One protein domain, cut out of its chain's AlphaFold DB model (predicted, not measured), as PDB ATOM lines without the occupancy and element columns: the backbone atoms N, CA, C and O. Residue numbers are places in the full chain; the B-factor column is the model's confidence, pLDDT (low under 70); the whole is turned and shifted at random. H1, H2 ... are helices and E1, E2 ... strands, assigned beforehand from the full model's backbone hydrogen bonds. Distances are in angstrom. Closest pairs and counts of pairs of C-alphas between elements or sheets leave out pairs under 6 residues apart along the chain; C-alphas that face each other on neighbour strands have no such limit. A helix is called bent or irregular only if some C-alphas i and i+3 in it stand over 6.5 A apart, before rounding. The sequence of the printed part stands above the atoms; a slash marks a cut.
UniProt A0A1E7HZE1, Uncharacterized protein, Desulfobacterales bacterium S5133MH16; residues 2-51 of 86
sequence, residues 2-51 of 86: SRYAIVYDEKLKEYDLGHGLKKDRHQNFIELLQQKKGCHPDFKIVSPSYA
ATOM      1  N   SER A   2     133.064  37.088  57.103       65.81
ATOM      2  CA  SER A   2     134.474  36.843  56.779       65.81
ATOM      3  C   SER A   2     135.327  37.151  58.005       65.81
ATOM      4  O   SER A   2     135.116  38.167  58.666       65.81
ATOM      5  N   ARG A   3     136.241  36.242  58.337       85.44
ATOM      6  CA  ARG A   3     137.062  36.295  59.550       85.44
ATOM      7  C   ARG A   3     138.403  36.986  59.303       85.44
ATOM      8  O   ARG A   3     138.994  37.505  60.243       85.44
ATOM      9  N   TYR A   4     138.849  37.024  58.048       91.12
ATOM     10  CA  TYR A   4     140.129  37.588  57.642       91.12
ATOM     11  C   TYR A   4     139.976  38.453  56.387       91.12
ATOM     12  O   TYR A   4     139.385  38.036  55.387       91.12
ATOM     13  N   ALA A   5     140.535  39.660  56.441       91.62
ATOM     14  CA  ALA A   5     140.658  40.546  55.294       91.62
ATOM     15  C   ALA A   5     142.051  40.391  54.676       91.62
ATOM     16  O   ALA A   5     143.057  40.439  55.382       91.62
ATOM     17  N   ILE A   6     142.100  40.213  53.360       91.56
ATOM     18  CA  ILE A   6     143.337  40.215  52.581       91.56
ATOM     19  C   ILE A   6     143.380  41.549  51.851       91.56
ATOM     20  O   ILE A   6     142.543  41.814  50.989       91.56
ATOM     21  N   VAL A   7     144.318  42.405  52.237       93.06
ATOM     22  CA  VAL A   7     144.450  43.745  51.666       93.06
ATOM     23  C   VAL A   7     145.258  43.655  50.378       93.06
ATOM     24  O   VAL A   7     146.399  43.198  50.395       93.06
ATOM     25  N   TYR A   8     144.659  44.067  49.265       92.25
ATOM     26  CA  TYR A   8     145.296  44.042  47.954       92.25
ATOM     27  C   TYR A   8     144.737  45.146  47.055       92.25
ATOM     28  O   TYR A   8     143.528  45.371  47.020       92.25
ATOM     29  N   ASP A   9     145.622  45.803  46.309       91.88
ATOM     30  CA  ASP A   9     145.273  46.740  45.243       91.88
ATOM     31  C   ASP A   9     145.901  46.243  43.938       91.88
ATOM     32  O   ASP A   9     147.095  45.934  43.891       91.88
ATOM     33  N   GLU A  10     145.104  46.169  42.873       90.12
ATOM     34  CA  GLU A  10     145.587  45.741  41.563       90.12
ATOM     35  C   GLU A  10     146.668  46.658  40.992       90.12
ATOM     36  O   GLU A  10     147.479  46.191  40.193       90.12
ATOM     37  N   LYS A  11     146.729  47.930  41.402       89.31
ATOM     38  CA  LYS A  11     147.769  48.865  40.954       89.31
ATOM     39  C   LYS A  11     149.174  48.460  41.385       89.31
ATOM     40  O   LYS A  11     150.138  48.945  40.806       89.31
ATOM     41  N   LEU A  12     149.333  47.519  42.324       87.12
ATOM     42  CA  LEU A  12     150.651  46.952  42.641       87.12
ATOM     43  C   LEU A  12     151.346  46.354  41.406       87.12
ATOM     44  O   LEU A  12     152.572  46.343  41.350       87.12
ATOM     45  N   LYS A  13     150.585  45.917  40.392       84.62
ATOM     46  CA  LYS A  13     151.144  45.404  39.131       84.62
ATOM     47  C   LYS A  13     151.853  46.469  38.281       84.62
ATOM     48  O   LYS A  13     152.562  46.118  37.341       84.62
ATOM     49  N   GLU A  14     151.644  47.749  38.578       85.00
ATOM     50  CA  GLU A  14     152.271  48.878  37.881       85.00
ATOM     51  C   GLU A  14     153.711  49.116  38.363       85.00
ATOM     52  O   GLU A  14     154.503  49.731  37.653       85.00
ATOM     53  N   TYR A  15     154.078  48.576  39.531       80.94
ATOM     54  CA  TYR A  15     155.404  48.718  40.122       80.94
ATOM     55  C   TYR A  15     156.281  47.515  39.771       80.94
ATOM     56  O   TYR A  15     156.141  46.430  40.337       80.94
ATOM     57  N   ASP A  16     157.218  47.703  38.845       83.44
ATOM     58  CA  ASP A  16     158.268  46.728  38.553       83.44
ATOM     59  C   ASP A  16     159.631  47.417  38.648       83.44
ATOM     60  O   ASP A  16     160.102  48.103  37.750       83.44
ATOM     61  N   LEU A  17     160.259  47.280  39.810       79.94
ATOM     62  CA  LEU A  17     161.477  48.015  40.157       79.94
ATOM     63  C   LEU A  17     162.748  47.197  39.863       79.94
ATOM     64  O   LEU A  17     163.862  47.616  40.178       79.94
ATOM     65  N   GLY A  18     162.601  46.018  39.244       73.62
ATOM     66  CA  GLY A  18     163.695  45.074  39.031       73.62
ATOM     67  C   GLY A  18     164.141  44.368  40.321       73.62
ATOM     68  O   GLY A  18     163.427  44.352  41.317       73.62
ATOM     69  N   HIS A  19     165.300  43.694  40.278       67.75
ATOM     70  CA  HIS A  19     165.992  43.066  41.425       67.75
ATOM     71  C   HIS A  19     165.095  42.507  42.557       67.75
ATOM     72  O   HIS A  19     165.162  42.926  43.708       67.75
ATOM     73  N   GLY A  20     164.257  41.514  42.238       72.06
ATOM     74  CA  GLY A  20     163.407  40.813  43.217       72.06
ATOM     75  C   GLY A  20     162.100  41.532  43.590       72.06
ATOM     76  O   GLY A  20     161.197  40.881  44.130       72.06
ATOM     77  N   LEU A  21     161.963  42.811  43.232       77.00
ATOM     78  CA  LEU A  21     160.776  43.661  43.380       77.00
ATOM     79  C   LEU A  21     159.988  43.723  42.062       77.00
ATOM     80  O   LEU A  21     159.744  44.788  41.494       77.00
ATOM     81  N   LYS A  22     159.642  42.542  41.545       82.69
ATOM     82  CA  LYS A  22     158.917  42.389  40.283       82.69
ATOM     83  C   LYS A  22     157.406  42.395  40.506       82.69
ATOM     84  O   LYS A  22     156.912  41.738  41.426       82.69
ATOM     85  N   LYS A  23     156.681  43.049  39.596       81.06
ATOM     86  CA  LYS A  23     155.208  43.135  39.592       81.06
ATOM     87  C   LYS A  23     154.489  41.785  39.606       81.06
ATOM     88  O   LYS A  23     153.419  41.646  40.194       81.06
ATOM     89  N   ASP A  24     155.072  40.782  38.952       86.81
ATOM     90  CA  ASP A  24     154.455  39.470  38.742       86.81
ATOM     91  C   ASP A  24     154.261  38.699  40.052       86.81
ATOM     92  O   ASP A  24     153.319  37.924  40.184       86.81
ATOM     93  N   ARG A  25     155.095  38.956  41.065       88.12
ATOM     94  CA  ARG A  25     155.027  38.271  42.362       88.12
ATOM     95  C   ARG A  25     153.681  38.445  43.060       88.12
ATOM     96  O   ARG A  25     153.147  37.476  43.597       88.12
ATOM     97  N   HIS A  26     153.148  39.664  43.066       88.00
ATOM     98  CA  HIS A  26     151.881  39.967  43.731       88.00
ATOM     99  C   HIS A  26     150.695  39.438  42.927       88.00
ATOM    100  O   HIS A  26     149.797  38.818  43.499       88.00
ATOM    101  N   GLN A  27     150.740  39.602  41.603       88.38
ATOM    102  CA  GLN A  27     149.705  39.104  40.702       88.38
ATOM    103  C   GLN A  27     149.578  37.574  40.786       88.38
ATOM    104  O   GLN A  27     148.491  37.065  41.054       88.38
ATOM    105  N   ASN A  28     150.695  36.847  40.675       91.50
ATOM    106  CA  ASN A  28     150.721  35.384  40.752       91.50
ATOM    107  C   ASN A  28     150.143  34.868  42.080       91.50
ATOM    108  O   ASN A  28     149.429  33.864  42.111       91.50
ATOM    109  N   PHE A  29     150.439  35.553  43.190       91.38
ATOM    110  CA  PHE A  29     149.897  35.194  44.498       91.38
ATOM    111  C   PHE A  29     148.375  35.364  44.551       91.38
ATOM    112  O   PHE A  29     147.679  34.453  45.000       91.38
ATOM    113  N   ILE A  30     147.852  36.505  44.095       91.25
ATOM    114  CA  ILE A  30     146.414  36.787  44.153       91.25
ATOM    115  C   ILE A  30     145.625  35.879  43.215       91.25
ATOM    116  O   ILE A  30     144.587  35.363  43.624       91.25
ATOM    117  N   GLU A  31     146.127  35.608  42.011       91.88
ATOM    118  CA  GLU A  31     145.496  34.657  41.092       91.88
ATOM    119  C   GLU A  31     145.409  33.260  41.711       91.88
ATOM    120  O   GLU A  31     144.338  32.650  41.733       91.88
ATOM    121  N   LEU A  32     146.506  32.767  42.294       93.94
ATOM    122  CA  LEU A  32     146.517  31.463  42.954       93.94
ATOM    123  C   LEU A  32     145.586  31.435  44.174       93.94
ATOM    124  O   LEU A  32     144.859  30.461  44.384       93.94
ATOM    125  N   LEU A  33     145.580  32.501  44.974       91.75
ATOM    126  CA  LEU A  33     144.688  32.649  46.121       91.75
ATOM    127  C   LEU A  33     143.219  32.606  45.682       91.75
ATOM    128  O   LEU A  33     142.426  31.883  46.284       91.75
ATOM    129  N   GLN A  34     142.856  33.329  44.624       89.81
ATOM    130  CA  GLN A  34     141.500  33.335  44.080       89.81
ATOM    131  C   GLN A  34     141.109  31.957  43.537       89.81
ATOM    132  O   GLN A  34     140.042  31.449  43.878       89.81
ATOM    133  N   GLN A  35     141.993  31.294  42.786       93.00
ATOM    134  CA  GLN A  35     141.754  29.944  42.268       93.00
ATOM    135  C   GLN A  35     141.548  28.909  43.382       93.00
ATOM    136  O   GLN A  35     140.709  28.018  43.262       93.00
ATOM    137  N   LYS A  36     142.325  28.989  44.470       90.69
ATOM    138  CA  LYS A  36     142.291  27.988  45.548       90.69
ATOM    139  C   LYS A  36     141.263  28.298  46.634       90.69
ATOM    140  O   LYS A  36     140.783  27.368  47.283       90.69
ATOM    141  N   LYS A  37     140.994  29.579  46.899       86.00
ATOM    142  CA  LYS A  37     140.264  30.064  48.085       86.00
ATOM    143  C   LYS A  37     139.387  31.298  47.822       86.00
ATOM    144  O   LYS A  37     138.840  31.834  48.778       86.00
ATOM    145  N   GLY A  38     139.200  31.735  46.575       79.88
ATOM    146  CA  GLY A  38     138.504  32.990  46.248       79.88
ATOM    147  C   GLY A  38     137.056  33.080  46.739       79.88
ATOM    148  O   GLY A  38     136.607  34.159  47.106       79.88
ATOM    149  N   CYS A  39     136.353  31.947  46.824       81.81
ATOM    150  CA  CYS A  39     134.987  31.868  47.361       81.81
ATOM    151  C   CYS A  39     134.932  31.357  48.812       81.81
ATOM    152  O   CYS A  39     133.860  30.995  49.297       81.81
ATOM    153  N   HIS A  40     136.074  31.250  49.501       88.62
ATOM    154  CA  HIS A  40     136.103  30.728  50.861       88.62
ATOM    155  C   HIS A  40     135.475  31.748  51.826       88.62
ATOM    156  O   HIS A  40     135.957  32.877  51.900       88.62
ATOM    157  N   PRO A  41     134.449  31.374  52.612       88.56
ATOM    158  CA  PRO A  41     133.651  32.327  53.391       88.56
ATOM    159  C   PRO A  41     134.458  33.087  54.454       88.56
ATOM    160  O   PRO A  41     134.097  34.206  54.819       88.56
ATOM    161  N   ASP A  42     135.562  32.503  54.925       90.88
ATOM    162  CA  ASP A  42     136.422  33.115  55.943       90.88
ATOM    163  C   ASP A  42     137.295  34.258  55.422       90.88
ATOM    164  O   ASP A  42     137.782  35.044  56.234       90.88
ATOM    165  N   PHE A  43     137.487  34.375  54.107       89.44
ATOM    166  CA  PHE A  43     138.385  35.360  53.515       89.44
ATOM    167  C   PHE A  43     137.621  36.342  52.639       89.44
ATOM    168  O   PHE A  43     136.673  35.984  51.944       89.44
ATOM    169  N   LYS A  44     138.065  37.596  52.652       89.88
ATOM    170  CA  LYS A  44     137.619  38.610  51.704       89.88
ATOM    171  C   LYS A  44     138.811  39.437  51.258       89.88
ATOM    172  O   LYS A  44     139.547  39.950  52.098       89.88
ATOM    173  N   ILE A  45     138.980  39.579  49.948       90.00
ATOM    174  CA  ILE A  45     139.939  40.535  49.394       90.00
ATOM    175  C   ILE A  45     139.303  41.925  49.465       90.00
ATOM    176  O   ILE A  45     138.151  42.107  49.064       90.00
ATOM    177  N   VAL A  46     140.031  42.889  50.020       92.31
ATOM    178  CA  VAL A  46     139.596  44.282  50.159       92.31
ATOM    179  C   VAL A  46     140.678  45.221  49.640       92.31
ATOM    180  O   VAL A  46     141.868  44.964  49.820       92.31
ATOM    181  N   SER A  47     140.256  46.316  49.011       92.75
ATOM    182  CA  SER A  47     141.166  47.378  48.584       92.75
ATOM    183  C   SER A  47     141.493  48.293  49.775       92.75
ATOM    184  O   SER A  47     140.579  48.622  50.542       92.75
ATOM    185  N   PRO A  48     142.768  48.667  49.981       94.38
ATOM    186  CA  PRO A  48     143.147  49.636  51.000       94.38
ATOM    187  C   PRO A  48     142.740  51.060  50.610       94.38
ATOM    188  O   PRO A  48     142.654  51.406  49.435       94.38
ATOM    189  N   SER A  49     142.586  51.923  51.610       94.06
ATOM    190  CA  SER A  49     142.712  53.366  51.393       94.06
ATOM    191  C   SER A  49     144.193  53.723  51.245       94.06
ATOM    192  O   SER A  49     145.029  53.174  51.965       94.06
ATOM    193  N   TYR A  50     144.528  54.631  50.328       92.75
ATOM    194  CA  TYR A  50     145.897  55.134  50.225       92.75
ATOM    195  C   TYR A  50     146.257  55.969  51.454       92.75
ATOM    196  O   TYR A  50     145.414  56.699  51.979       92.75
ATOM    197  N   ALA A  51     147.512  55.856  51.888       94.94
ATOM    198  CA  ALA A  51     148.057  56.711  52.931       94.94
ATOM    199  C   ALA A  51     148.028  58.176  52.474       94.94
ATOM    200  O   ALA A  51     148.305  58.489  51.313       94.94
TER     201      ALA A  51
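Overview. This is residues 2 to 51 of the 86 residues of an uncharacterized protein of Desulfobacterales bacterium S5133MH16 (UniProt A0A1E7HZE1). Two short parallel strands, E1 and E2, lie side by side at one end of a flat, open loop of chain; H1 follows E1 along one long side, the chain turns round at the far end near His 19, and the long helix H2 comes back along the other side toward E2. H1 packs on residues 24 to 27 of H2 alone, while H2 keeps clear of E1, and residues 47 to 51 lead on from E2 away from H2. The printed part has 50 residues, with two named helices and two named strands in the order E1, H1, H2, E2; the sheet's order is E1, E2, parallel, and the class is mixed, helices and strands. The whole is loose, with a radius of gyration of the C-alphas of 12.2 A, and flat, with spans of 36 by 27 by 13 A.

Arrangement. Strand E1, residues 4 to 7, and strand E2, residues 43 to 46, are parallel neighbours, with 30 degrees between their directions. The C-alphas of Ile 6 and Ile 45 face each other at 4.7 A. N 6 and O 44 are within hydrogen-bond range at 2.9 A, and so are N 46 and O 6 at 2.9 A. With helix H1, residues 10 to 14, and helix H2, residues 24 to 37, these strands form a strand-helix-strand unit, two parallel neighbour strands with helices between them along the chain, and its crossover is right-handed. H1 and H2 touch, H2 with residues 24 to 27 alone; their closest C-alphas are those of Lys 13 and Gln 27, 6.7 A apart. The closest C-alphas of H2 and E2 are those of Lys 37 and Phe 43, 7.8 A apart. E1 and H2 are apart, and so are H1 and E2. Every O i to N i+4 pair in H2 is within hydrogen-bond range; in H1 it is 0 of 1, with 2 of 2 O i to N i+3 pairs within range.

Along the chain. E1, Tyr 4 to Val 7, begins at C-alpha 4 (140.129, 37.588, 57.642) and is 9.6 A long. E2, Phe 43 to Val 46, is also 9.6 A long and ends at C-alpha 46 (139.596, 44.282, 50.159). H2, Asp 24 to Lys 37, is 19.4 A long and begins at C-alpha 24 (154.455, 39.470, 38.742). H1, Glu 10 to Glu 14, is 8.3 A long; it is neither bent nor irregular, but only just: C-alphas 10 and 13 are 6.1 A apart.

Size, cuts and confidence. The two C-alphas farthest apart are those of His 19 and Pro 41, at 36.1 A. The printed part has no cut. The links E1 to H1 and H2 to E2 are tight, the link H1 to H2 is short with 9 residues, and no link is long. The mean pLDDT of the printed part is 87.2, and residues 2 and 19 are under 70.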